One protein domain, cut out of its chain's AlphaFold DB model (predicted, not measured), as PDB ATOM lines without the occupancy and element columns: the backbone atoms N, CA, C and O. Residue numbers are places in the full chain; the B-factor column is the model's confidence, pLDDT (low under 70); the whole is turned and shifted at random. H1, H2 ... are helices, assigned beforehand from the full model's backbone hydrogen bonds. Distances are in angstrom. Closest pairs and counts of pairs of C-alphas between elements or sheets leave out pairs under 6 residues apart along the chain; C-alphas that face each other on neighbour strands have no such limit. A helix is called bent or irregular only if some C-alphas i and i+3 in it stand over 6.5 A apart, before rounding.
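AT A GLANCE: This is residues 45 to 86 of the 93 residues of a protein of Thamnophis sirtalis (UniProt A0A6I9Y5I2). The domain is a wide-open U of helices: H1 makes one arm, H3 makes the other and longer arm, and the base between them is formed by the small helix H2 and the unnamed residues 63 to 70. H1 runs toward the base and H3 runs away from it, and the space between the two arms is empty. The printed part has 42 residues with three named helices, H1, H2 and H3 in that order along the chain, and no named strand; its class is all helix. The whole is loose, with a radius of gyration of the C-alphas of 12.9 A, and flat, with spans of 38 by 26 by 10 A.

IN THESE COORDINATES: Begin at the first printed residue and find C-alpha 45, of Phe 45, at (-57.279, -48.789, 43.458). From there H1 runs through residues 45 to 54, ten residues, and ends at Ile 54, whose C-alpha is at (-57.593, -35.125, 38.734). Compare these two points: x hardly changes while y climbs, and the first to last C-alpha distance is 14.5 A. Read on through residues 55 to 58, and at Thr 59 you reach H2, residues 59 to 62, four residues with 5.8 A from first to last C-alpha. Its first C-alpha, 59, stands at (-56.389, -26.448, 41.354). Residues 63 to 70 follow with no named element; look at C-alpha 67 of Ala 67, at (-38.386, -30.680, 38.567), to see how far x has moved by then. At Pro 71 the longest helix begins: H3, residues 71 to 84, fourteen residues and 20.1 A from first to last C-alpha. It starts at C-alpha 71, at (-42.740, -34.961, 46.518), and y now falls until C-alpha 84 of Leu 84, at (-36.466, -53.843, 49.161). Leu 85 and Gln 86 are the last two printed residues.

HOW THE PARTS SIT: Start with H1 and H2, which only just touch, with 3 pairs of C-alphas within 8 A. They touch only at the corner by their link; the closest C-alphas are those of Ala 53 and Val 61, 7.4 A apart, and the two centres are 14.6 A apart. Now turn to H3, which touches no helix. H1 and H3 are apart, with no C-alpha of the one within 8 A of the other. H2 and H3 are apart by the same test, though they follow each other in the chain. Look next at the backbone: in H1 and H3 every pair of O of residue i and N of residue i+4 is within hydrogen-bond range. H2 is too short for such a pair, but its one pair of O of residue i and N of residue i+3, the O of Thr 59 and the N of His 62, is within range. H1, H2 and H3 are not bent.

THE WHOLE: To see how large the domain is, take the C-alphas of Glu 57 and Gln 86, the two farthest apart, at 38.1 A. The first and last printed C-alphas, of Phe 45 and Gln 86, are 27.1 A apart. Three stretches stand free: residues 45 to 52, which belong to H1; residues 55 to 60; and residues 63 to 86, of which 71 to 84 belong to H3. The link from H1 to H2, 4 residues, is tight; the link from H2 to H3, 8 residues, is short; there is no long link. The printed part has no cut between residues 45 and 86. In the B-factor column the mean pLDDT of the printed part is 94.9, with 96 for H1, 89 for H2 and 98 for H3, and no printed residue is under 70.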
ATOM      1  N   PHE A  45     -57.991 -49.769  42.638       98.12
ATOM      2  CA  PHE A  45     -57.279 -48.789  43.458       98.12
ATOM      3  C   PHE A  45     -56.446 -47.819  42.607       98.12
ATOM      4  O   PHE A  45     -56.340 -46.646  42.956       98.12
ATOM      5  N   ILE A  46     -55.927 -48.270  41.458       97.75
ATOM      6  CA  ILE A  46     -55.194 -47.422  40.511       97.75
ATOM      7  C   ILE A  46     -56.150 -46.444  39.832       97.75
ATOM      8  O   ILE A  46     -55.892 -45.241  39.806       97.75
ATOM      9  N   LYS A  47     -57.288 -46.940  39.329       97.50
ATOM     10  CA  LYS A  47     -58.312 -46.096  38.691       97.50
ATOM     11  C   LYS A  47     -58.833 -45.030  39.658       97.50
ATOM     12  O   LYS A  47     -58.906 -43.860  39.295       97.50
ATOM     13  N   LYS A  48     -59.139 -45.420  40.902       97.75
ATOM     14  CA  LYS A  48     -59.606 -44.509  41.959       97.75
ATOM     15  C   LYS A  48     -58.558 -43.458  42.310       97.75
ATOM     16  O   LYS A  48     -58.903 -42.285  42.369       97.75
ATOM     17  N   ALA A  49     -57.293 -43.853  42.473       96.31
ATOM     18  CA  ALA A  49     -56.210 -42.913  42.755       96.31
ATOM     19  C   ALA A  49     -56.035 -41.874  41.637       96.31
ATOM     20  O   ALA A  49     -55.777 -40.706  41.922       96.31
ATOM     21  N   TYR A  50     -56.207 -42.275  40.372       96.25
ATOM     22  CA  TYR A  50     -56.118 -41.340  39.255       96.25
ATOM     23  C   TYR A  50     -57.295 -40.360  39.220       96.25
ATOM     24  O   TYR A  50     -57.068 -39.156  39.126       96.25
ATOM     25  N   VAL A  51     -58.532 -40.853  39.375       96.00
ATOM     26  CA  VAL A  51     -59.732 -40.001  39.483       96.00
ATOM     27  C   VAL A  51     -59.582 -39.015  40.639       96.00
ATOM     28  O   VAL A  51     -59.775 -37.818  40.461       96.00
ATOM     29  N   GLU A  52     -59.159 -39.494  41.806       94.31
ATOM     30  CA  GLU A  52     -58.922 -38.637  42.963       94.31
ATOM     31  C   GLU A  52     -57.882 -37.558  42.657       94.31
ATOM     32  O   GLU A  52     -58.075 -36.420  43.062       94.31
ATOM     33  N   ALA A  53     -56.795 -37.880  41.951       93.25
ATOM     34  CA  ALA A  53     -55.750 -36.917  41.620       93.25
ATOM     35  C   ALA A  53     -56.242 -35.792  40.695       93.25
ATOM     36  O   ALA A  53     -55.848 -34.643  40.895       93.25
ATOM     37  N   ILE A  54     -57.099 -36.104  39.716       94.06
ATOM     38  CA  ILE A  54     -57.593 -35.125  38.734       94.06
ATOM     39  C   ILE A  54     -58.857 -34.386  39.184       94.06
ATOM     40  O   ILE A  54     -59.141 -33.315  38.664       94.06
ATOM     41  N   SER A  55     -59.624 -34.940  40.124       92.75
ATOM     42  CA  SER A  55     -60.883 -34.354  40.605       92.75
ATOM     43  C   SER A  55     -60.727 -33.553  41.902       92.75
ATOM     44  O   SER A  55     -61.728 -33.211  42.531       92.75
ATOM     45  N   ARG A  56     -59.496 -33.261  42.348       84.88
ATOM     46  CA  ARG A  56     -59.281 -32.462  43.564       84.88
ATOM     47  C   ARG A  56     -59.729 -31.023  43.346       84.88
ATOM     48  O   ARG A  56     -59.361 -30.395  42.364       84.88
ATOM     49  N   GLU A  57     -60.407 -30.466  44.346       84.56
ATOM     50  CA  GLU A  57     -60.762 -29.041  44.385       84.56
ATOM     51  C   GLU A  57     -59.521 -28.130  44.352       84.56
ATOM     52  O   GLU A  57     -59.546 -27.025  43.813       84.56
ATOM     53  N   ASN A  58     -58.394 -28.610  44.890       86.19
ATOM     54  CA  ASN A  58     -57.129 -27.890  44.840       86.19
ATOM     55  C   ASN A  58     -56.577 -27.831  43.408       86.19
ATOM     56  O   ASN A  58     -55.856 -28.726  42.972       86.19
ATOM     57  N   THR A  59     -56.812 -26.709  42.736       85.88
ATOM     58  CA  THR A  59     -56.389 -26.448  41.354       85.88
ATOM     59  C   THR A  59     -54.875 -26.510  41.124       85.88
ATOM     60  O   THR A  59     -54.437 -26.674  39.984       85.88
ATOM     61  N   LYS A  60     -54.048 -26.443  42.181       88.75
ATOM     62  CA  LYS A  60     -52.581 -26.550  42.067       88.75
ATOM     63  C   LYS A  60     -52.118 -27.905  41.537       88.75
ATOM     64  O   LYS A  60     -51.025 -27.976  40.991       88.75
ATOM     65  N   VAL A  61     -52.924 -28.966  41.659       89.75
ATOM     66  CA  VAL A  61     -52.567 -30.293  41.116       89.75
ATOM     67  C   VAL A  61     -52.516 -30.324  39.588       89.75
ATOM     68  O   VAL A  61     -51.915 -31.229  39.020       89.75
ATOM     69  N   HIS A  62     -53.111 -29.328  38.929       93.44
ATOM     70  CA  HIS A  62     -53.047 -29.147  37.479       93.44
ATOM     71  C   HIS A  62     -51.877 -28.257  37.035       93.44
ATOM     72  O   HIS A  62     -51.715 -28.011  35.843       93.44
ATOM     73  N   GLN A  63     -51.086 -27.747  37.981       95.06
ATOM     74  CA  GLN A  63     -49.912 -26.918  37.723       95.06
ATOM     75  C   GLN A  63     -48.630 -27.734  37.898       95.06
ATOM     76  O   GLN A  63     -48.651 -28.885  38.342       95.06
ATOM     77  N   TYR A  64     -47.493 -27.135  37.547       96.06
ATOM     78  CA  TYR A  64     -46.203 -27.798  37.689       96.06
ATOM     79  C   TYR A  64     -45.922 -28.233  39.129       96.06
ATOM     80  O   TYR A  64     -46.170 -27.512  40.097       96.06
ATOM     81  N   THR A  65     -45.339 -29.422  39.239       94.25
ATOM     82  CA  THR A  65     -44.690 -29.904  40.458       94.25
ATOM     83  C   THR A  65     -43.180 -29.628  40.399       94.25
ATOM     84  O   THR A  65     -42.711 -28.887  39.535       94.25
ATOM     85  N   GLN A  66     -42.405 -30.191  41.325       93.94
ATOM     86  CA  GLN A  66     -40.950 -30.018  41.357       93.94
ATOM     87  C   GLN A  66     -40.258 -30.734  40.184       93.94
ATOM     88  O   GLN A  66     -40.717 -31.776  39.716       93.94
ATOM     89  N   ALA A  67     -39.119 -30.191  39.741       95.12
ATOM     90  CA  ALA A  67     -38.386 -30.680  38.567       95.12
ATOM     91  C   ALA A  67     -37.918 -32.141  38.691       95.12
ATOM     92  O   ALA A  67     -37.942 -32.877  37.710       95.12
ATOM     93  N   PHE A  68     -37.536 -32.569  39.898       94.94
ATOM     94  CA  PHE A  68     -37.052 -33.928  40.172       94.94
ATOM     95  C   PHE A  68     -38.159 -34.903  40.600       94.94
ATOM     96  O   PHE A  68     -37.878 -36.012  41.046       94.94
ATOM     97  N   GLY A  69     -39.426 -34.518  40.426       94.75
ATOM     98  CA  GLY A  69     -40.583 -35.372  40.671       94.75
ATOM     99  C   GLY A  69     -41.531 -34.822  41.730       94.75
ATOM    100  O   GLY A  69     -41.208 -33.936  42.518       94.75
ATOM    101  N   HIS A  70     -42.747 -35.361  41.750       94.81
ATOM    102  CA  HIS A  70     -43.742 -34.969  42.740       94.81
ATOM    103  C   HIS A  70     -43.312 -35.449  44.144       94.81
ATOM    104  O   HIS A  70     -43.124 -36.657  44.304       94.81
ATOM    105  N   PRO A  71     -43.258 -34.591  45.190       94.62
ATOM    106  CA  PRO A  71     -42.740 -34.961  46.518       94.62
ATOM    107  C   PRO A  71     -43.339 -36.251  47.098       94.62
ATOM    108  O   PRO A  71     -42.623 -37.190  47.430       94.62
ATOM    109  N   ARG A  72     -44.676 -36.369  47.078       94.69
ATOM    110  CA  ARG A  72     -45.380 -37.587  47.531       94.69
ATOM    111  C   ARG A  72     -44.943 -38.869  46.807       94.69
ATOM    112  O   ARG A  72     -44.999 -39.934  47.412       94.69
ATOM    113  N   LEU A  73     -44.571 -38.781  45.527       96.62
ATOM    114  CA  LEU A  73     -44.137 -39.925  44.726       96.62
ATOM    115  C   LEU A  73     -42.697 -40.314  45.073       96.62
ATOM    116  O   LEU A  73     -42.436 -41.476  45.362       96.62
ATOM    117  N   VAL A  74     -41.770 -39.356  45.081       97.75
ATOM    118  CA  VAL A  74     -40.353 -39.652  45.353       97.75
ATOM    119  C   VAL A  74     -40.143 -40.164  46.780       97.75
ATOM    120  O   VAL A  74     -39.407 -41.125  46.982       97.75
ATOM    121  N   GLU A  75     -40.887 -39.637  47.757       98.00
ATOM    122  CA  GLU A  75     -40.862 -40.132  49.136       98.00
ATOM    123  C   GLU A  75     -41.315 -41.592  49.256       98.00
ATOM    124  O   GLU A  75     -40.695 -42.380  49.974       98.00
ATOM    125  N   ILE A  76     -42.414 -41.976  48.590       98.06
ATOM    126  CA  ILE A  76     -42.892 -43.360  48.676       98.06
ATOM    127  C   ILE A  76     -41.971 -44.313  47.916       98.06
ATOM    128  O   ILE A  76     -41.752 -45.421  48.399       98.06
ATOM    129  N   LEU A  77     -41.383 -43.881  46.796       98.00
ATOM    130  CA  LEU A  77     -40.381 -44.660  46.068       98.00
ATOM    131  C   LEU A  77     -39.150 -44.916  46.938       98.00
ATOM    132  O   LEU A  77     -38.772 -46.073  47.112       98.00
ATOM    133  N   ALA A  78     -38.583 -43.870  47.544       98.06
ATOM    134  CA  ALA A  78     -37.439 -43.980  48.442       98.06
ATOM    135  C   ALA A  78     -37.724 -44.932  49.613       98.06
ATOM    136  O   ALA A  78     -36.971 -45.875  49.848       98.06
ATOM    137  N   ARG A  79     -38.866 -44.768  50.299       98.06
ATOM    138  CA  ARG A  79     -39.245 -45.649  51.418       98.06
ATOM    139  C   ARG A  79     -39.511 -47.091  50.990       98.06
ATOM    140  O   ARG A  79     -39.180 -48.014  51.731       98.06
ATOM    141  N   PHE A  80     -40.171 -47.300  49.854       98.38
ATOM    142  CA  PHE A  80     -40.559 -48.634  49.398       98.38
ATOM    143  C   PHE A  80     -39.351 -49.403  48.865       98.38
ATOM    144  O   PHE A  80     -39.040 -50.487  49.360       98.38
ATOM    145  N   PHE A  81     -38.628 -48.819  47.911       98.25
ATOM    146  CA  PHE A  81     -37.447 -49.451  47.336       98.25
ATOM    147  C   PHE A  81     -36.270 -49.465  48.302       98.25
ATOM    148  O   PHE A  81     -35.514 -50.426  48.273       98.25
ATOM    149  N   GLY A  82     -36.144 -48.501  49.214       98.19
ATOM    150  CA  GLY A  82     -35.110 -48.536  50.249       98.19
ATOM    151  C   GLY A  82     -35.226 -49.765  51.153       98.19
ATOM    152  O   GLY A  82     -34.226 -50.404  51.467       98.19
ATOM    153  N   LYS A  83     -36.456 -50.194  51.472       98.12
ATOM    154  CA  LYS A  83     -36.696 -51.465  52.176       98.12
ATOM    155  C   LYS A  83     -36.316 -52.678  51.329       98.12
ATOM    156  O   LYS A  83     -35.639 -53.569  51.827       98.12
ATOM    157  N   LEU A  84     -36.740 -52.715  50.063       98.38
ATOM    158  CA  LEU A  84     -36.466 -53.843  49.161       98.38
ATOM    159  C   LEU A  84     -34.971 -53.998  48.849       98.38
ATOM    160  O   LEU A  84     -34.469 -55.114  48.769       98.38
ATOM    161  N   LEU A  85     -34.274 -52.877  48.689       98.12
ATOM    162  CA  LEU A  85     -32.850 -52.806  48.368       98.12
ATOM    163  C   LEU A  85     -31.960 -52.773  49.616       98.12
ATOM    164  O   LEU A  85     -30.742 -52.754  49.476       98.12
ATOM    165  N   GLN A  86     -32.555 -52.739  50.815       97.62
ATOM    166  CA  GLN A  86     -31.857 -52.599  52.099       97.62
ATOM    167  C   GLN A  86     -30.873 -51.423  52.114       97.62
ATOM    168  O   GLN A  86     -29.738 -51.524  52.579       97.62
TER     169      GLN A  86